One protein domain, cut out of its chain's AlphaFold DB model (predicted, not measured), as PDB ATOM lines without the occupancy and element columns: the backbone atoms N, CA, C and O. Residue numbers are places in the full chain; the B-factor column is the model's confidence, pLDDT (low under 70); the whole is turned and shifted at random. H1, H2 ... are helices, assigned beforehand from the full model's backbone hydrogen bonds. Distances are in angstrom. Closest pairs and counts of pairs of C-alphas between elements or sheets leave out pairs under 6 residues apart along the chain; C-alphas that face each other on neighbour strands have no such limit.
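This is residues 70 to 115 of the 115 residues of an uncharacterized protein of Sphingomonas sp. YR710 (UniProt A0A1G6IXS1). Two helices, H1 and H2, cross as an X near their middles and pack closely on each other, running the same way. A long link, residues 87 to 98, leads from the last residue of H1 back to the first residue of H2. The printed part has 46 residues with two named helices, H1 then H2, and no named strand; its class is all helix, with 26 of the 46 residues in the helices. It is compact, with a radius of gyration of the C-alphas of 9.5 A, and elongated in outline, spanning 30 by 18 by 14 A.

Start at Cys 70 and go along residues 70 to 74 to C-alpha 75 at (85.472, 183.583, 114.549), where H1 begins. H1 holds residues 75 to 86 and is 16.4 A long from first to last C-alpha. Next find C-alpha 99 at (89.804, 176.056, 114.705); from there H2, residues 99 to 112, runs 20.2 A to C-alpha 112 at (91.481, 183.521, 95.973).

Look at Tyr 80 and Gly 104: their C-alphas, the closest of H1 and H2, are 4.1 A apart. The two helices touch, with 34 pairs of C-alphas within 8 A. Their lines stand at a steep tilt of 46 degrees, and they run the same way. Their centres are 7.5 A apart. In H1 and H2 every O i to N i+4 pair is within hydrogen-bond range.

The two C-alphas farthest apart are those of Asp 71 and Val 115, at 30.4 A. The printed part has no cut and ends at residue 115, the chain's last residue. The link from H1 to H2, 12 residues, is long. The mean pLDDT of the printed part is 85.2; look for values under 70 at residue 70 and residues 114 to 115.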
ATOM      1  N   CYS A  70      83.697 194.421 112.848       65.38
ATOM      2  CA  CYS A  70      82.769 193.318 112.665       65.38
ATOM      3  C   CYS A  70      82.272 192.820 114.034       65.38
ATOM      4  O   CYS A  70      82.606 191.753 114.547       65.38
ATOM      5  N   ASP A  71      81.466 193.687 114.654       70.19
ATOM      6  CA  ASP A  71      80.784 193.441 115.923       70.19
ATOM      7  C   ASP A  71      79.727 192.334 115.734       70.19
ATOM      8  O   ASP A  71      78.831 192.439 114.892       70.19
ATOM      9  N   GLY A  72      79.866 191.227 116.470       74.38
ATOM     10  CA  GLY A  72      78.991 190.052 116.361       74.38
ATOM     11  C   GLY A  72      79.341 189.040 115.259       74.38
ATOM     12  O   GLY A  72      78.575 188.100 115.034       74.38
ATOM     13  N   CYS A  73      80.477 189.186 114.581       81.81
ATOM     14  CA  CYS A  73      80.945 188.178 113.634       81.81
ATOM     15  C   CYS A  73      81.329 186.854 114.292       81.81
ATOM     16  O   CYS A  73      81.818 186.811 115.423       81.81
ATOM     17  N   SER A  74      81.201 185.768 113.531       87.06
ATOM     18  CA  SER A  74      81.774 184.490 113.944       87.06
ATOM     19  C   SER A  74      83.304 184.526 113.849       87.06
ATOM     20  O   SER A  74      83.865 185.219 112.999       87.06
ATOM     21  N   GLU A  75      84.006 183.721 114.652       84.44
ATOM     22  CA  GLU A  75      85.472 183.583 114.549       84.44
ATOM     23  C   GLU A  75      85.935 183.168 113.147       84.44
ATOM     24  O   GLU A  75      87.029 183.532 112.716       84.44
ATOM     25  N   ARG A  76      85.084 182.460 112.398       89.94
ATOM     26  CA  ARG A  76      85.327 182.134 110.993       89.94
ATOM     27  C   ARG A  76      85.373 183.381 110.111       89.94
ATOM     28  O   ARG A  76      86.238 183.462 109.241       89.94
ATOM     29  N   ASP A  77      84.474 184.336 110.318       89.19
ATOM     30  CA  ASP A  77      84.440 185.575 109.534       89.19
ATOM     31  C   ASP A  77      85.636 186.466 109.882       89.19
ATOM     32  O   ASP A  77      86.275 187.008 108.980       89.19
ATOM     33  N   LEU A  78      86.022 186.512 111.165       86.44
ATOM     34  CA  LEU A  78      87.256 187.175 111.606       86.44
ATOM     35  C   LEU A  78      88.485 186.577 110.901       86.44
ATOM     36  O   LEU A  78      89.322 187.318 110.389       86.44
ATOM     37  N   GLY A  79      88.574 185.245 110.819       90.38
ATOM     38  CA  GLY A  79      89.674 184.549 110.145       90.38
ATOM     39  C   GLY A  79      89.724 184.784 108.637       90.38
ATOM     40  O   GLY A  79      90.808 184.951 108.075       90.38
ATOM     41  N   TYR A  80      88.564 184.835 107.978       90.19
ATOM     42  CA  TYR A  80      88.469 185.166 106.553       90.19
ATOM     43  C   TYR A  80      88.892 186.618 106.297       90.19
ATOM     44  O   TYR A  80      89.699 186.889 105.409       90.19
ATOM     45  N   HIS A  81      88.392 187.554 107.106       88.06
ATOM     46  CA  HIS A  81      88.707 188.971 106.966       88.06
ATOM     47  C   HIS A  81      90.186 189.256 107.240       88.06
ATOM     48  O   HIS A  81      90.847 189.902 106.429       88.06
ATOM     49  N   TRP A  82      90.740 188.708 108.319       88.62
ATOM     50  CA  TRP A  82      92.165 188.812 108.625       88.62
ATOM     51  C   TRP A  82      93.041 188.313 107.468       88.62
ATOM     52  O   TRP A  82      93.989 188.997 107.073       88.62
ATOM     53  N   ALA A  83      92.689 187.166 106.872       91.38
ATOM     54  CA  ALA A  83      93.399 186.621 105.716       91.38
ATOM     55  C   ALA A  83      93.280 187.532 104.484       91.38
ATOM     56  O   ALA A  83      94.256 187.687 103.750       91.38
ATOM     57  N   SER A  84      92.131 188.191 104.305       88.38
ATOM     58  CA  SER A  84      91.911 189.164 103.233       88.38
ATOM     59  C   SER A  84      92.727 190.446 103.396       88.38
ATOM     60  O   SER A  84      93.326 190.913 102.430       88.38
ATOM     61  N   VAL A  85      92.837 190.994 104.609       86.81
ATOM     62  CA  VAL A  85      93.627 192.215 104.844       86.81
ATOM     63  C   VAL A  85      95.120 191.927 104.699       86.81
ATOM     64  O   VAL A  85      95.865 192.745 104.167       86.81
ATOM     65  N   ARG A  86      95.559 190.734 105.110       85.75
ATOM     66  CA  ARG A  86      96.961 190.307 105.014       85.75
ATOM     67  C   ARG A  86      97.338 189.635 103.700       85.75
ATOM     68  O   ARG A  86      98.507 189.310 103.525       85.75
ATOM     69  N   GLN A  87      96.379 189.437 102.795       88.94
ATOM     70  CA  GLN A  87      96.590 188.787 101.499       88.94
ATOM     71  C   GLN A  87      97.312 187.435 101.637       88.94
ATOM     72  O   GLN A  87      98.285 187.149 100.942       88.94
ATOM     73  N   ILE A  88      96.839 186.607 102.570       88.38
ATOM     74  CA  ILE A  88      97.444 185.301 102.852       88.38
ATOM     75  C   ILE A  88      97.268 184.368 101.654       88.38
ATOM     76  O   ILE A  88      96.158 184.192 101.155       88.38
ATOM     77  N   SER A  89      98.361 183.732 101.235       85.06
ATOM     78  CA  SER A  89      98.374 182.795 100.108       85.06
ATOM     79  C   SER A  89      98.806 181.374 100.477       85.06
ATOM     80  O   SER A  89      98.689 180.499  99.629       85.06
ATOM     81  N   SER A  90      99.308 181.137 101.698       85.12
ATOM     82  CA  SER A  90      99.773 179.822 102.161       85.12
ATOM     83  C   SER A  90      99.020 179.338 103.398       85.12
ATOM     84  O   SER A  90      98.830 180.068 104.374       85.12
ATOM     85  N   GLY A  91      98.674 178.048 103.399       81.94
ATOM     86  CA  GLY A  91      98.003 177.385 104.519       81.94
ATOM     87  C   GLY A  91      98.800 177.348 105.817       81.94
ATOM     88  O   GLY A  91      98.205 177.241 106.891       81.94
ATOM     89  N   THR A  92     100.126 177.457 105.737       86.19
ATOM     90  CA  THR A  92     101.010 177.500 106.910       86.19
ATOM     91  C   THR A  92     100.918 178.810 107.676       86.19
ATOM     92  O   THR A  92     101.246 178.837 108.858       86.19
ATOM     93  N   ASP A  93     100.461 179.874 107.018       86.25
ATOM     94  CA  ASP A  93     100.411 181.216 107.594       86.25
ATOM     95  C   ASP A  93      99.103 181.451 108.362       86.25
ATOM     96  O   ASP A  93      98.952 182.453 109.062       86.25
ATOM     97  N   CYS A  94      98.152 180.512 108.268       88.50
ATOM     98  CA  CYS A  94      96.934 180.536 109.061       88.50
ATOM     99  C   CYS A  94      97.222 180.130 110.521       88.50
ATOM    100  O   CYS A  94      97.744 179.036 110.760       88.50
ATOM    101  N   PRO A  95      96.803 180.935 111.514       84.62
ATOM    102  CA  PRO A  95      96.948 180.600 112.928       84.62
ATOM    103  C   PRO A  95      96.284 179.263 113.286       84.62
ATOM    104  O   PRO A  95      95.211 178.932 112.774       84.62
ATOM    105  N   MET A  96      96.909 178.495 114.182       80.44
ATOM    106  CA  MET A  96      96.408 177.176 114.607       80.44
ATOM    107  C   MET A  96      95.679 177.185 115.954       80.44
ATOM    108  O   MET A  96      95.049 176.185 116.290       80.44
ATOM    109  N   GLU A  97      95.736 178.297 116.688       76.06
ATOM    110  CA  GLU A  97      95.223 178.419 118.061       76.06
ATOM    111  C   GLU A  97      93.694 178.276 118.145       76.06
ATOM    112  O   GLU A  97      93.171 177.742 119.120       76.06
ATOM    113  N   SER A  98      92.966 178.700 117.102       84.00
ATOM    114  CA  SER A  98      91.510 178.563 117.020       84.00
ATOM    115  C   SER A  98      91.069 177.914 115.707       84.00
ATOM    116  O   SER A  98      91.449 178.299 114.597       84.00
ATOM    117  N   TRP A  99      90.247 176.871 115.835       89.56
ATOM    118  CA  TRP A  99      89.804 176.056 114.705       89.56
ATOM    119  C   TRP A  99      88.918 176.835 113.723       89.56
ATOM    120  O   TRP A  99      89.131 176.757 112.509       89.56
ATOM    121  N   ASP A 100      87.941 177.594 114.224       87.44
ATOM    122  CA  ASP A 100      86.999 178.326 113.373       87.44
ATOM    123  C   ASP A 100      87.664 179.494 112.641       87.44
ATOM    124  O   ASP A 100      87.444 179.659 111.438       87.44
ATOM    125  N   PHE A 101      88.585 180.205 113.292       89.81
ATOM    126  CA  PHE A 101      89.425 181.208 112.634       89.81
ATOM    127  C   PHE A 101      90.260 180.594 111.509       89.81
ATOM    128  O   PHE A 101      90.273 181.101 110.383       89.81
ATOM    129  N   ARG A 102      90.902 179.443 111.765       91.38
ATOM    130  CA  ARG A 102      91.679 178.731 110.743       91.38
ATOM    131  C   ARG A 102      90.812 178.319 109.557       91.38
ATOM    132  O   ARG A 102      91.245 178.435 108.413       91.38
ATOM    133  N   ARG A 103      89.573 177.876 109.795       93.00
ATOM    134  CA  ARG A 103      88.608 177.599 108.714       93.00
ATOM    135  C   ARG A 103      88.278 178.842 107.894       93.00
ATOM    136  O   ARG A 103      88.107 178.709 106.685       93.00
ATOM    137  N   GLY A 104      88.173 180.006 108.531       92.69
ATOM    138  CA  GLY A 104      88.003 181.298 107.867       92.69
ATOM    139  C   GLY A 104      89.164 181.634 106.940       92.69
ATOM    140  O   GLY A 104      88.967 181.848 105.746       92.69
ATOM    141  N   CYS A 105      90.382 181.564 107.474       91.94
ATOM    142  CA  CYS A 105      91.616 181.802 106.726       91.94
ATOM    143  C   CYS A 105      91.762 180.848 105.523       91.94
ATOM    144  O   CYS A 105      92.019 181.277 104.400       91.94
ATOM    145  N   VAL A 106      91.494 179.550 105.718       92.44
ATOM    146  CA  VAL A 106      91.515 178.549 104.636       92.44
ATOM    147  C   VAL A 106      90.420 178.775 103.596       92.44
ATOM    148  O   VAL A 106      90.640 178.502 102.417       92.44
ATOM    149  N   ALA A 107      89.247 179.266 103.997       93.19
ATOM    150  CA  ALA A 107      88.195 179.613 103.048       93.19
ATOM    151  C   ALA A 107      88.629 180.765 102.124       93.19
ATOM    152  O   ALA A 107      88.478 180.631 100.916       93.19
ATOM    153  N   TYR A 108      89.272 181.810 102.658       92.31
ATOM    154  CA  TYR A 108      89.806 182.912 101.847       92.31
ATOM    155  C   TYR A 108      90.813 182.441 100.788       92.31
ATOM    156  O   TYR A 108      90.717 182.830  99.625       92.31
ATOM    157  N   MET A 109      91.748 181.558 101.151       91.06
ATOM    158  CA  MET A 109      92.725 181.028 100.188       91.06
ATOM    159  C   MET A 109      92.064 180.200  99.088       91.06
ATOM    160  O   MET A 109      92.443 180.306  97.927       91.06
ATOM    161  N   ARG A 110      91.041 179.407  99.425       89.69
ATOM    162  CA  ARG A 110      90.282 178.652  98.417       89.69
ATOM    163  C   ARG A 110      89.572 179.573  97.432       89.69
ATOM    164  O   ARG A 110      89.565 179.271  96.242       89.69
ATOM    165  N   ASP A 111      89.024 180.679  97.921       91.69
ATOM    166  CA  ASP A 111      88.292 181.641  97.094       91.69
ATOM    167  C   ASP A 111      89.236 182.487  96.224       91.69
ATOM    168  O   ASP A 111      88.884 182.864  95.108       91.69
ATOM    169  N   THR A 112      90.459 182.740  96.696       88.50
ATOM    170  CA  THR A 112      91.481 183.521  95.973       88.50
ATOM    171  C   THR A 112      92.471 182.678  95.166       88.50
ATOM    172  O   THR A 112      93.280 183.230  94.421       88.50
ATOM    173  N   GLY A 113      92.391 181.347  95.249       76.69
ATOM    174  CA  GLY A 113      93.279 180.429  94.530       76.69
ATOM    175  C   GLY A 113      94.675 180.283  95.147       76.69
ATOM    176  O   GLY A 113      95.592 179.845  94.452       76.69
ATOM    177  N   GLY A 114      94.842 180.638  96.426       63.94
ATOM    178  CA  GLY A 114      96.038 180.324  97.210       63.94
ATOM    179  C   GLY A 114      96.167 178.809  97.387       63.94
ATOM    180  O   GLY A 114      95.247 178.161  97.894       63.94
ATOM    181  N   VAL A 115      97.278 178.252  96.903       51.72
ATOM    182  CA  VAL A 115      97.594 176.811  96.859       51.72
ATOM    183  C   VAL A 115      98.539 176.405  97.977       51.72
ATOM    184  O   VAL A 115      99.607 177.040  98.101       51.72
TER     185      VAL A 115